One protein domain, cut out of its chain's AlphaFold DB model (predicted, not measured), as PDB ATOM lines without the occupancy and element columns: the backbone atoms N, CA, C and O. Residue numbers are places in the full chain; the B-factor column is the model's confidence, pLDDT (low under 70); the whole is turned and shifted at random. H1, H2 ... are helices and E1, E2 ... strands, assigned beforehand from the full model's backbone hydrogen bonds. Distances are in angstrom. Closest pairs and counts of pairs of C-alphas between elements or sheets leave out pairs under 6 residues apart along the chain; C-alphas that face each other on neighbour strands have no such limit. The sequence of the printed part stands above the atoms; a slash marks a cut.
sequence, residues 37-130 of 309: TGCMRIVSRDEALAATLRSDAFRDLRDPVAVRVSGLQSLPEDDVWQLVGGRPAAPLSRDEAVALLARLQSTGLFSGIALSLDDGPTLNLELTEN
ATOM      1  N   THR A  37     -27.000  -9.960  51.863       43.28
ATOM      2  CA  THR A  37     -27.736 -10.803  50.899       43.28
ATOM      3  C   THR A  37     -29.229 -10.471  50.789       43.28
ATOM      4  O   THR A  37     -29.813 -10.659  49.723       43.28
ATOM      5  N   GLY A  38     -29.864  -9.911  51.828       43.06
ATOM      6  CA  GLY A  38     -31.290  -9.540  51.793       43.06
ATOM      7  C   GLY A  38     -31.611  -8.286  50.971       43.06
ATOM      8  O   GLY A  38     -32.778  -7.939  50.777       43.06
ATOM      9  N   CYS A  39     -30.585  -7.629  50.427       53.97
ATOM     10  CA  CYS A  39     -30.700  -6.398  49.653       53.97
ATOM     11  C   CYS A  39     -31.399  -6.550  48.285       53.97
ATOM     12  O   CYS A  39     -31.825  -5.578  47.653       53.97
ATOM     13  N   MET A  40     -31.499  -7.780  47.799       51.50
ATOM     14  CA  MET A  40     -31.646  -8.071  46.379       51.50
ATOM     15  C   MET A  40     -33.099  -8.324  45.942       51.50
ATOM     16  O   MET A  40     -33.351  -9.100  45.025       51.50
ATOM     17  N   ARG A  41     -34.085  -7.664  46.570       48.50
ATOM     18  CA  ARG A  41     -35.494  -7.721  46.132       48.50
ATOM     19  C   ARG A  41     -35.895  -6.482  45.331       48.50
ATOM     20  O   ARG A  41     -35.593  -5.346  45.679       48.50
ATOM     21  N   ILE A  42     -36.576  -6.745  44.218       49.03
ATOM     22  CA  ILE A  42     -36.822  -5.819  43.109       49.03
ATOM     23  C   ILE A  42     -37.847  -4.742  43.488       49.03
ATOM     24  O   ILE A  42     -39.004  -5.057  43.753       49.03
ATOM     25  N   VAL A  43     -37.465  -3.467  43.366       43.47
ATOM     26  CA  VAL A  43     -38.417  -2.355  43.210       43.47
ATOM     27  C   VAL A  43     -37.884  -1.373  42.164       43.47
ATOM     28  O   VAL A  43     -37.286  -0.362  42.505       43.47
ATOM     29  N   SER A  44     -38.074  -1.656  40.871       46.06
ATOM     30  CA  SER A  44     -38.114  -0.595  39.850       46.06
ATOM     31  C   SER A  44     -38.686  -1.088  38.515       46.06
ATOM     32  O   SER A  44     -38.429  -2.214  38.095       46.06
ATOM     33  N   ARG A  45     -39.447  -0.220  37.838       46.03
ATOM     34  CA  ARG A  45     -39.950  -0.373  36.460       46.03
ATOM     35  C   ARG A  45     -39.367   0.751  35.598       46.03
ATOM     36  O   ARG A  45     -40.080   1.687  35.250       46.03
ATOM     37  N   ASP A  46     -38.074   0.687  35.307       56.38
ATOM     38  CA  ASP A  46     -37.402   1.663  34.441       56.38
ATOM     39  C   ASP A  46     -37.203   1.087  33.023       56.38
ATOM     40  O   ASP A  46     -36.929  -0.101  32.843       56.38
ATOM     41  N   GLU A  47     -37.366   1.920  31.999       56.94
ATOM     42  CA  GLU A  47     -37.275   1.544  30.586       56.94
ATOM     43  C   GLU A  47     -35.835   1.199  30.170       56.94
ATOM     44  O   GLU A  47     -35.628   0.272  29.383       56.94
ATOM     45  N   ALA A  48     -34.833   1.869  30.757       61.19
ATOM     46  CA  ALA A  48     -33.425   1.525  30.537       61.19
ATOM     47  C   ALA A  48     -33.059   0.170  31.174       61.19
ATOM     48  O   ALA A  48     -32.362  -0.625  30.544       61.19
ATOM     49  N   LEU A  49     -33.639  -0.164  32.337       73.56
ATOM     50  CA  LEU A  49     -33.511  -1.502  32.923       73.56
ATOM     51  C   LEU A  49     -34.128  -2.533  31.979       73.56
ATOM     52  O   LEU A  49     -33.549  -3.584  31.722       73.56
ATOM     53  N   ALA A  50     -35.295  -2.218  31.413       73.81
ATOM     54  CA  ALA A  50     -35.976  -3.103  30.482       73.81
ATOM     55  C   ALA A  50     -35.147  -3.380  29.214       73.81
ATOM     56  O   ALA A  50     -35.235  -4.479  28.674       73.81
ATOM     57  N   ALA A  51     -34.339  -2.431  28.730       76.88
ATOM     58  CA  ALA A  51     -33.406  -2.682  27.629       76.88
ATOM     59  C   ALA A  51     -32.310  -3.682  28.035       76.88
ATOM     60  O   ALA A  51     -32.119  -4.685  27.348       76.88
ATOM     61  N   THR A  52     -31.667  -3.472  29.187       78.56
ATOM     62  CA  THR A  52     -30.629  -4.371  29.718       78.56
ATOM     63  C   THR A  52     -31.170  -5.782  29.979       78.56
ATOM     64  O   THR A  52     -30.550  -6.765  29.577       78.56
ATOM     65  N   LEU A  53     -32.373  -5.903  30.548       81.31
ATOM     66  CA  LEU A  53     -33.038  -7.190  30.797       81.31
ATOM     67  C   LEU A  53     -33.463  -7.924  29.513       81.31
ATOM     68  O   LEU A  53     -33.683  -9.135  29.537       81.31
ATOM     69  N   ARG A  54     -33.607  -7.212  28.389       82.06
ATOM     70  CA  ARG A  54     -33.926  -7.813  27.085       82.06
ATOM     71  C   ARG A  54     -32.696  -8.316  26.335       82.06
ATOM     72  O   ARG A  54     -32.915  -9.035  25.360       82.06
ATOM     73  N   SER A  55     -31.484  -7.944  26.756       83.00
ATOM     74  CA  SER A  55     -30.228  -8.356  26.116       83.00
ATOM     75  C   SER A  55     -30.047  -9.874  26.126       83.00
ATOM     76  O   SER A  55     -30.487 -10.552  27.057       83.00
ATOM     77  N   ASP A  56     -29.376 -10.403  25.102       82.88
ATOM     78  CA  ASP A  56     -29.114 -11.842  24.989       82.88
ATOM     79  C   ASP A  56     -28.246 -12.335  26.155       82.88
ATOM     80  O   ASP A  56     -28.585 -13.325  26.796       82.88
ATOM     81  N   ALA A  57     -27.243 -11.545  26.562       82.12
ATOM     82  CA  ALA A  57     -26.413 -11.822  27.735       82.12
ATOM     83  C   ALA A  57     -27.226 -12.019  29.031       82.12
ATOM     84  O   ALA A  57     -26.891 -12.872  29.848       82.12
ATOM     85  N   PHE A  58     -28.318 -11.267  29.235       82.06
ATOM     86  CA  PHE A  58     -29.186 -11.466  30.401       82.06
ATOM     87  C   PHE A  58     -30.131 -12.669  30.253       82.06
ATOM     88  O   PHE A  58     -30.511 -13.293  31.246       82.06
ATOM     89  N   ARG A  59     -30.559 -12.992  29.027       81.81
ATOM     90  CA  ARG A  59     -31.412 -14.164  28.755       81.81
ATOM     91  C   ARG A  59     -30.651 -15.470  28.935       81.81
ATOM     92  O   ARG A  59     -31.216 -16.417  29.475       81.81
ATOM     93  N   ASP A  60     -29.389 -15.474  28.530       80.94
ATOM     94  CA  ASP A  60     -28.500 -16.632  28.577       80.94
ATOM     95  C   ASP A  60     -27.795 -16.784  29.933       80.94
ATOM     96  O   ASP A  60     -27.070 -17.755  30.153       80.94
ATOM     97  N   LEU A  61     -28.042 -15.856  30.864       74.56
ATOM     98  CA  LEU A  61     -27.497 -15.878  32.213       74.56
ATOM     99  C   LEU A  61     -27.947 -17.141  32.964       74.56
ATOM    100  O   LEU A  61     -29.104 -17.263  33.374       74.56
ATOM    101  N   ARG A  62     -27.010 -18.069  33.175       72.75
ATOM    102  CA  ARG A  62     -27.181 -19.253  34.027       72.75
ATOM    103  C   ARG A  62     -26.283 -19.110  35.248       72.75
ATOM    104  O   ARG A  62     -25.071 -19.060  35.071       72.75
ATOM    105  N   ASP A  63     -26.893 -19.005  36.431       66.06
ATOM    106  CA  ASP A  63     -26.275 -18.922  37.769       66.06
ATOM    107  C   ASP A  63     -24.806 -18.447  37.767       66.06
ATOM    108  O   ASP A  63     -23.893 -19.236  38.035       66.06
ATOM    109  N   PRO A  64     -24.547 -17.172  37.406       61.66
ATOM    110  CA  PRO A  64     -23.201 -16.619  37.365       61.66
ATOM    111  C   PRO A  64     -22.499 -16.808  38.712       61.66
ATOM    112  O   PRO A  64     -22.992 -16.443  39.776       61.66
ATOM    113  N   VAL A  65     -21.296 -17.357  38.657       64.75
ATOM    114  CA  VAL A  65     -20.434 -17.626  39.809       64.75
ATOM    115  C   VAL A  65     -19.692 -16.365  40.252       64.75
ATOM    116  O   VAL A  65     -19.238 -16.308  41.386       64.75
ATOM    117  N   ALA A  66     -19.562 -15.330  39.418       78.38
ATOM    118  CA  ALA A  66     -18.955 -14.065  39.833       78.38
ATOM    119  C   ALA A  66     -19.504 -12.862  39.058       78.38
ATOM    120  O   ALA A  66     -19.935 -12.990  37.915       78.38
ATOM    121  N   VAL A  67     -19.424 -11.680  39.674       87.81
ATOM    122  CA  VAL A  67     -19.672 -10.389  39.020       87.81
ATOM    123  C   VAL A  67     -18.378  -9.588  38.979       87.81
ATOM    124  O   VAL A  67     -17.680  -9.468  39.999       87.81
ATOM    125  N   ARG A  68     -18.072  -9.029  37.808       89.50
ATOM    126  CA  ARG A  68     -16.968  -8.092  37.583       89.50
ATOM    127  C   ARG A  68     -17.522  -6.779  37.051       89.50
ATOM    128  O   ARG A  68     -18.389  -6.788  36.186       89.50
ATOM    129  N   VAL A  69     -16.999  -5.667  37.553       92.69
ATOM    130  CA  VAL A  69     -17.333  -4.325  37.073       92.69
ATOM    131  C   VAL A  69     -16.171  -3.772  36.251       92.69
ATOM    132  O   VAL A  69     -15.005  -3.979  36.585       92.69
ATOM    133  N   SER A  70     -16.488  -3.087  35.158       93.56
ATOM    134  CA  SER A  70     -15.534  -2.388  34.296       93.56
ATOM    135  C   SER A  70     -16.118  -1.054  33.812       93.56
ATOM    136  O   SER A  70     -17.270  -0.729  34.100       93.56
ATOM    137  N   GLY A  71     -15.319  -0.248  33.108       91.88
ATOM    138  CA  GLY A  71     -15.761   1.031  32.527       91.88
ATOM    139  C   GLY A  71     -15.748   2.228  33.489       91.88
ATOM    140  O   GLY A  71     -15.901   3.368  33.048       91.88
ATOM    141  N   LEU A  72     -15.487   1.992  34.779       92.50
ATOM    142  CA  LEU A  72     -15.308   3.048  35.773       92.50
ATOM    143  C   LEU A  72     -14.074   3.897  35.450       92.50
ATOM    144  O   LEU A  72     -12.994   3.380  35.164       92.50
ATOM    145  N   GLN A  73     -14.245   5.212  35.508       88.56
ATOM    146  CA  GLN A  73     -13.199   6.195  35.233       88.56
ATOM    147  C   GLN A  73     -12.810   6.955  36.491       88.56
ATOM    148  O   GLN A  73     -11.644   7.292  36.685       88.56
ATOM    149  N   SER A  74     -13.796   7.277  37.324       85.25
ATOM    150  CA  SER A  74     -13.620   8.210  38.427       85.25
ATOM    151  C   SER A  74     -14.248   7.744  39.735       85.25
ATOM    152  O   SER A  74     -13.947   8.323  40.780       85.25
ATOM    153  N   LEU A  75     -15.078   6.701  39.685       89.38
ATOM    154  CA  LEU A  75     -15.610   6.017  40.854       89.38
ATOM    155  C   LEU A  75     -14.760   4.778  41.173       89.38
ATOM    156  O   LEU A  75     -14.586   3.924  40.303       89.38
ATOM    157  N   PRO A  76     -14.239   4.643  42.404       89.75
ATOM    158  CA  PRO A  76     -13.660   3.388  42.870       89.75
ATOM    159  C   PRO A  76     -14.696   2.259  42.840       89.75
ATOM    160  O   PRO A  76     -15.859   2.463  43.189       89.75
ATOM    161  N   GLU A  77     -14.276   1.049  42.468       91.50
ATOM    162  CA  GLU A  77     -15.176  -0.111  42.414       91.50
ATOM    163  C   GLU A  77     -15.816  -0.405  43.786       91.50
ATOM    164  O   GLU A  77     -17.015  -0.672  43.870       91.50
ATOM    165  N   ASP A  78     -15.048  -0.285  44.872       88.06
ATOM    166  CA  ASP A  78     -15.548  -0.496  46.236       88.06
ATOM    167  C   ASP A  78     -16.671   0.484  46.609       88.06
ATOM    168  O   ASP A  78     -17.631   0.093  47.276       88.06
ATOM    169  N   ASP A  79     -16.604   1.730  46.128       87.81
ATOM    170  CA  ASP A  79     -17.648   2.733  46.354       87.81
ATOM    171  C   ASP A  79     -18.925   2.374  45.586       87.81
ATOM    172  O   ASP A  79     -20.031   2.528  46.106       87.81
ATOM    173  N   VAL A  80     -18.794   1.822  44.374       90.12
ATOM    174  CA  VAL A  80     -19.937   1.298  43.610       90.12
ATOM    175  C   VAL A  80     -20.618   0.164  44.368       90.12
ATOM    176  O   VAL A  80     -21.846   0.150  44.471       90.12
ATOM    177  N   TRP A  81     -19.847  -0.749  44.959       89.06
ATOM    178  CA  TRP A  81     -20.409  -1.827  45.771       89.06
ATOM    179  C   TRP A  81     -21.078  -1.304  47.042       89.06
ATOM    180  O   TRP A  81     -22.197  -1.714  47.341       89.06
ATOM    181  N   GLN A  82     -20.459  -0.361  47.754       83.94
ATOM    182  CA  GLN A  82     -21.056   0.293  48.927       83.94
ATOM    183  C   GLN A  82     -22.414   0.932  48.593       83.94
ATOM    184  O   GLN A  82     -23.387   0.736  49.323       83.94
ATOM    185  N   LEU A  83     -22.509   1.627  47.455       81.06
ATOM    186  CA  LEU A  83     -23.739   2.273  46.984       81.06
ATOM    187  C   LEU A  83     -24.896   1.293  46.800       81.06
ATOM    188  O   LEU A  83     -26.043   1.602  47.129       81.06
ATOM    189  N   VAL A  84     -24.609   0.109  46.269       82.50
ATOM    190  CA  VAL A  84     -25.635  -0.896  45.973       82.50
ATOM    191  C   VAL A  84     -25.859  -1.888  47.110       82.50
ATOM    192  O   VAL A  84     -26.650  -2.805  46.934       82.50
ATOM    193  N   GLY A  85     -25.297  -1.654  48.299       77.88
ATOM    194  CA  GLY A  85     -25.532  -2.488  49.487       77.88
ATOM    195  C   GLY A  85     -24.512  -3.612  49.694       77.88
ATOM    196  O   GLY A  85     -24.700  -4.460  50.559       77.88
ATOM    197  N   GLY A  86     -23.416  -3.598  48.941       82.56
ATOM    198  CA  GLY A  86     -22.317  -4.549  49.036       82.56
ATOM    199  C   GLY A  86     -22.095  -5.329  47.746       82.56
ATOM    200  O   GLY A  86     -22.897  -5.304  46.811       82.56
ATOM    201  N   ARG A  87     -20.964  -6.038  47.697       85.44
ATOM    202  CA  ARG A  87     -20.680  -6.976  46.612       85.44
ATOM    203  C   ARG A  87     -21.547  -8.226  46.805       85.44
ATOM    204  O   ARG A  87     -21.503  -8.795  47.897       85.44
ATOM    205  N   PRO A  88     -22.295  -8.676  45.784       82.62
ATOM    206  CA  PRO A  88     -23.138  -9.853  45.929       82.62
ATOM    207  C   PRO A  88     -22.301 -11.108  46.195       82.62
ATOM    208  O   PRO A  88     -21.186 -11.257  45.681       82.62
ATOM    209  N   ALA A  89     -22.860 -12.020  46.988       80.25
ATOM    210  CA  ALA A  89     -22.276 -13.334  47.191       80.25
ATOM    211  C   ALA A  89     -22.401 -14.184  45.916       80.25
ATOM    212  O   ALA A  89     -23.358 -14.070  45.157       80.25
ATOM    213  N   ALA A  90     -21.412 -15.043  45.698       79.62
ATOM    214  CA  ALA A  90     -21.419 -16.034  44.635       79.62
ATOM    215  C   ALA A  90     -22.024 -17.364  45.126       79.62
ATOM    216  O   ALA A  90     -21.697 -17.772  46.247       79.62
ATOM    217  N   PRO A  91     -22.798 -18.097  44.298       81.25
ATOM    218  CA  PRO A  91     -23.281 -17.726  42.963       81.25
ATOM    219  C   PRO A  91     -24.446 -16.728  43.034       81.25
ATOM    220  O   PRO A  91     -25.250 -16.777  43.960       81.25
ATOM    221  N   LEU A  92     -24.536 -15.844  42.044       81.69
ATOM    222  CA  LEU A  92     -25.585 -14.838  41.929       81.69
ATOM    223  C   LEU A  92     -26.759 -15.417  41.127       81.69
ATOM    224  O   LEU A  92     -26.607 -15.799  39.969       81.69
ATOM    225  N   SER A  93     -27.945 -15.455  41.725       79.56
ATOM    226  CA  SER A  93     -29.175 -15.851  41.038       79.56
ATOM    227  C   SER A  93     -29.651 -14.782  40.048       79.56
ATOM    228  O   SER A  93     -29.265 -13.611  40.095       79.56
ATOM    229  N   ARG A  94     -30.558 -15.166  39.145       79.31
ATOM    230  CA  ARG A  94     -31.148 -14.229  38.181       79.31
ATOM    231  C   ARG A  94     -31.897 -13.076  38.854       79.31
ATOM    232  O   ARG A  94     -31.755 -11.939  38.415       79.31
ATOM    233  N   ASP A  95     -32.671 -13.355  39.901       79.00
ATOM    234  CA  ASP A  95     -33.435 -12.329  40.625       79.00
ATOM    235  C   ASP A  95     -32.502 -11.344  41.334       79.00
ATOM    236  O   ASP A  95     -32.725 -10.130  41.293       79.00
ATOM    237  N   GLU A  96     -31.401 -11.850  41.892       80.56
ATOM    238  CA  GLU A  96     -30.352 -11.010  42.453       80.56
ATOM    239  C   GLU A  96     -29.699 -10.149  41.365       80.56
ATOM    240  O   GLU A  96     -29.554  -8.942  41.542       80.56
ATOM    241  N   ALA A  97     -29.404 -10.696  40.185       83.06
ATOM    242  CA  ALA A  97     -28.904  -9.892  39.071       83.06
ATOM    243  C   ALA A  97     -29.877  -8.761  38.679       83.06
ATOM    244  O   ALA A  97     -29.440  -7.624  38.490       83.06
ATOM    245  N   VAL A  98     -31.193  -9.017  38.624       83.38
ATOM    246  CA  VAL A  98     -32.193  -7.960  38.362       83.38
ATOM    247  C   VAL A  98     -32.140  -6.874  39.432       83.38
ATOM    248  O   VAL A  98     -32.150  -5.686  39.104       83.38
ATOM    249  N   ALA A  99     -32.085  -7.258  40.706       81.56
ATOM    250  CA  ALA A  99     -32.043  -6.297  41.796       81.56
ATOM    251  C   ALA A  99     -30.753  -5.469  41.790       81.56
ATOM    252  O   ALA A  99     -30.823  -4.257  41.991       81.56
ATOM    253  N   LEU A 100     -29.603  -6.074  41.473       86.06
ATOM    254  CA  LEU A 100     -28.337  -5.353  41.323       86.06
ATOM    255  C   LEU A 100     -28.451  -4.286  40.234       86.06
ATOM    256  O   LEU A 100     -28.121  -3.126  40.471       86.06
ATOM    257  N   LEU A 101     -28.961  -4.658  39.058       87.31
ATOM    258  CA  LEU A 101     -29.125  -3.735  37.933       87.31
ATOM    259  C   LEU A 101     -30.101  -2.603  38.269       87.31
ATOM    260  O   LEU A 101     -29.807  -1.436  38.013       87.31
ATOM    261  N   ALA A 102     -31.227  -2.924  38.912       83.44
ATOM    262  CA  ALA A 102     -32.190  -1.927  39.370       83.44
ATOM    263  C   ALA A 102     -31.575  -0.957  40.396       83.44
ATOM    264  O   ALA A 102     -31.862   0.243  40.368       83.44
ATOM    265  N   ARG A 103     -30.712  -1.452  41.289       84.56
ATOM    266  CA  ARG A 103     -30.009  -0.633  42.286       84.56
ATOM    267  C   ARG A 103     -28.928   0.237  41.662       84.56
ATOM    268  O   ARG A 103     -28.899   1.427  41.951       84.56
ATOM    269  N   LEU A 104     -28.108  -0.305  40.761       89.00
ATOM    270  CA  LEU A 104     -27.127   0.473  39.998       89.00
ATOM    271  C   LEU A 104     -27.809   1.611  39.238       89.00
ATOM    272  O   LEU A 104     -27.362   2.754  39.297       89.00
ATOM    273  N   GLN A 105     -28.936   1.326  38.591       86.00
ATOM    274  CA  GLN A 105     -29.693   2.327  37.856       86.00
ATOM    275  C   GLN A 105     -30.328   3.389  38.762       86.00
ATOM    276  O   GLN A 105     -30.300   4.575  38.429       86.00
ATOM    277  N   SER A 106     -30.859   2.998  39.924       82.62
ATOM    278  CA  SER A 106     -31.505   3.943  40.844       82.62
ATOM    279  C   SER A 106     -30.538   4.955  41.467       82.62
ATOM    280  O   SER A 106     -30.979   6.046  41.837       82.62
ATOM    281  N   THR A 107     -29.225   4.674  41.469       86.31
ATOM    282  CA  THR A 107     -28.202   5.670  41.844       86.31
ATOM    283  C   THR A 107     -28.249   6.922  40.970       86.31
ATOM    284  O   THR A 107     -27.937   8.022  41.431       86.31
ATOM    285  N   GLY A 108     -28.632   6.782  39.695       88.81
ATOM    286  CA  GLY A 108     -28.547   7.856  38.709       88.81
ATOM    287  C   GLY A 108     -27.112   8.310  38.412       88.81
ATOM    288  O   GLY A 108     -26.935   9.421  37.911       88.81
ATOM    289  N   LEU A 109     -26.092   7.505  38.735       92.00
ATOM    290  CA  LEU A 109     -24.681   7.812  38.463       92.00
ATOM    291  C   LEU A 109     -24.202   7.330  37.095       92.00
ATOM    292  O   LEU A 109     -23.205   7.848  36.604       92.00
ATOM    293  N   PHE A 110     -24.903   6.385  36.473       92.81
ATOM    294  CA  PHE A 110     -24.482   5.761  35.222       92.81
ATOM    295  C   PHE A 110     -25.403   6.173  34.071       92.81
ATOM    296  O   PHE A 110     -26.625   6.202  34.229       92.81
ATOM    297  N   SER A 111     -24.822   6.492  32.914       90.81
ATOM    298  CA  SER A 111     -25.555   6.729  31.665       90.81
ATOM    299  C   SER A 111     -25.842   5.433  30.906       90.81
ATOM    300  O   SER A 111     -26.695   5.425  30.021       90.81
ATOM    301  N   GLY A 112     -25.127   4.352  31.224       90.50
ATOM    302  CA  GLY A 112     -25.275   3.054  30.576       90.50
ATOM    303  C   GLY A 112     -24.774   1.907  31.446       90.50
ATOM    304  O   GLY A 112     -23.819   2.064  32.206       90.50
ATOM    305  N   ILE A 113     -25.447   0.764  31.319       92.38
ATOM    306  CA  ILE A 113     -25.084  -0.510  31.944       92.38
ATOM    307  C   ILE A 113     -25.164  -1.576  30.850       92.38
ATOM    308  O   ILE A 113     -26.263  -1.923  30.404       92.38
ATOM    309  N   ALA A 114     -24.010  -2.065  30.403       90.19
ATOM    310  CA  ALA A 114     -23.905  -3.140  29.425       90.19
ATOM    311  C   ALA A 114     -23.495  -4.452  30.102       90.19
ATOM    312  O   ALA A 114     -22.761  -4.462  31.091       90.19
ATOM    313  N   LEU A 115     -24.017  -5.560  29.571       89.50
ATOM    314  CA  LEU A 115     -23.775  -6.904  30.082       89.50
ATOM    315  C   LEU A 115     -23.007  -7.710  29.048       89.50
ATOM    316  O   LEU A 115     -23.402  -7.753  27.881       89.50
ATOM    317  N   SER A 116     -21.977  -8.411  29.498       87.00
ATOM    318  CA  SER A 116     -21.340  -9.466  28.721       87.00
ATOM    319  C   SER A 116     -21.077 -10.690  29.595       87.00
ATOM    320  O   SER A 116     -20.913 -10.596  30.813       87.00
ATOM    321  N   LEU A 117     -21.101 -11.856  28.958       82.56
ATOM    322  CA  LEU A 117     -20.721 -13.126  29.563       82.56
ATOM    323  C   LEU A 117     -19.348 -13.495  29.003       82.56
ATOM    324  O   LEU A 117     -19.158 -13.438  27.789       82.56
ATOM    325  N   ASP A 118     -18.405 -13.843  29.874       74.00
ATOM    326  CA  ASP A 118     -17.169 -14.502  29.434       74.00
ATOM    327  C   ASP A 118     -17.441 -15.993  29.153       74.00
ATOM    328  O   ASP A 118     -18.480 -16.527  29.539       74.00
ATOM    329  N   ASP A 119     -16.475 -16.710  28.564       68.00
ATOM    330  CA  ASP A 119     -16.531 -18.175  28.352       68.00
ATOM    331  C   ASP A 119     -16.646 -18.998  29.664       68.00
ATOM    332  O   ASP A 119     -16.743 -20.227  29.643       68.00
ATOM    333  N   GLY A 120     -16.614 -18.333  30.822       67.00
ATOM    334  CA  GLY A 120     -16.813 -18.908  32.150       67.00
ATOM    335  C   GLY A 120     -18.033 -18.316  32.872       67.00
ATOM    336  O   GLY A 120     -18.738 -17.464  32.343       67.00
ATOM    337  N   PRO A 121     -18.289 -18.706  34.129       75.12
ATOM    338  CA  PRO A 121     -19.481 -18.280  34.861       75.12
ATOM    339  C   PRO A 121     -19.337 -16.868  35.466       75.12
ATOM    340  O   PRO A 121     -19.612 -16.663  36.644       75.12
ATOM    341  N   THR A 122     -18.847 -15.887  34.703       84.12
ATOM    342  CA  THR A 122     -18.677 -14.500  35.171       84.12
ATOM    343  C   THR A 122     -19.578 -13.558  34.387       84.12
ATOM    344  O   THR A 122     -19.524 -13.514  33.161       84.12
ATOM    345  N   LEU A 123     -20.386 -12.786  35.114       87.19
ATOM    346  CA  LEU A 123     -21.157 -11.674  34.576       87.19
ATOM    347  C   LEU A 123     -20.296 -10.408  34.609       87.19
ATOM    348  O   LEU A 123     -19.947  -9.915  35.686       87.19
ATOM    349  N   ASN A 124     -19.976  -9.873  33.436       90.31
ATOM    350  CA  ASN A 124     -19.293  -8.595  33.302       90.31
ATOM    351  C   ASN A 124     -20.325  -7.469  33.190       90.31
ATOM    352  O   ASN A 124     -21.198  -7.487  32.320       90.31
ATOM    353  N   LEU A 125     -20.210  -6.493  34.086       93.00
ATOM    354  CA  LEU A 125     -20.986  -5.261  34.111       93.00
ATOM    355  C   LEU A 125     -20.095  -4.115  33.638       93.00
ATOM    356  O   LEU A 125     -19.272  -3.603  34.400       93.00
ATOM    357  N   GLU A 126     -20.267  -3.702  32.391       94.69
ATOM    358  CA  GLU A 126     -19.607  -2.510  31.873       94.69
ATOM    359  C   GLU A 126     -20.467  -1.286  32.202       94.69
ATOM    360  O   GLU A 126     -21.582  -1.115  31.694       94.69
ATOM    361  N   LEU A 127     -19.960  -0.449  33.104       95.38
ATOM    362  CA  LEU A 127     -20.640   0.739  33.599       95.38
ATOM    363  C   LEU A 127     -20.090   1.977  32.898       95.38
ATOM    364  O   LEU A 127     -18.893   2.242  32.925       95.38
ATOM    365  N   THR A 128     -20.978   2.772  32.305       94.38
ATOM    366  CA  THR A 128     -20.623   4.092  31.771       94.38
ATOM    367  C   THR A 128     -21.060   5.162  32.762       94.38
ATOM    368  O   THR A 128     -22.258   5.370  32.961       94.38
ATOM    369  N   GLU A 129     -20.105   5.833  33.403       93.62
ATOM    370  CA  GLU A 129     -20.378   6.934  34.333       93.62
ATOM    371  C   GLU A 129     -21.035   8.129  33.622       93.62
ATOM    372  O   GLU A 129     -20.698   8.474  32.487       93.62
ATOM    373  N   ASN A 130     -21.954   8.807  34.313       92.44
ATOM    374  CA  ASN A 130     -22.443  10.109  33.881       92.44
ATOM    375  C   ASN A 130     -21.291  11.120  33.853       92.44
ATOM    376  O   ASN A 130     -20.398  11.120  34.701       92.44
TER     377      ASN A 130
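Overview. This is residues 37 to 130 of the 309 residues of an uncharacterized protein of Deltaproteobacteria bacterium (UniProt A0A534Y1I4). A twisted wall of three strands, E1, E3 and E2, has the longest helix, H4, running beside it, nearest to E2, and H1 sits beside both H4 and E2. Short H2 lies near E2 too, while H3 is beside the other edge, near E1. The 94 printed residues hold four named helices and three named strands, in the order H1 H2 E1 H3 H4 E2 E3; the class is mixed, helices and strands, and the sheet, in order E1 E3 E2, is mixed. It is compact, with a radius of gyration of the C-alphas of 12.1 A and spans of 29 by 26 by 26 A.

Along the chain. E3 is residues 122 to 129, 21.5 A long, ending at C-alpha 129 (-20.378, 6.934, 34.333). E2 is residues 110 to 117, 20.1 A, and E1 residues 66 to 70, 13.4 A. H4 is residues 94 to 106, 18.4 A. H1 is residues 47 to 54, 10.5 A, from C-alpha 47 (-37.275, 1.544, 30.586); H2 is residues 56 to 59, 5.0 A, and H3 residues 77 to 83, 10.0 A.

Arrangement. E1 and E3 are parallel, with N 70 and O 125 2.9 A apart, within hydrogen-bond range. E2 and E3 form an antiparallel hairpin, with N 126 and O 114 at 2.9 A. H1 touches H4, closest C-alphas Leu 49 and Ala 102, 6.6 A, at a shallow tilt of 27 degrees, opposite ways. H2 only grazes the sheet; its C-alpha of Ala 57 is 5.7 A from that of Ser 116 in E2, the closest pair. H3 and H4 are close but not clearly touching, about perpendicular at 86 degrees, closest C-alphas Leu 83 and Leu 104, 8.0 A. Every O i to N i+4 pair is within range in H1, H3 and H4; H2 is too short for one.

Size, cuts and confidence. The farthest C-alphas, Arg 62 and Ser 74, are 30.9 A apart. The printed part has no cut, and no link is long. Confidence is under 70 at residues 37 to 48, 63 to 65 and 119 to 120.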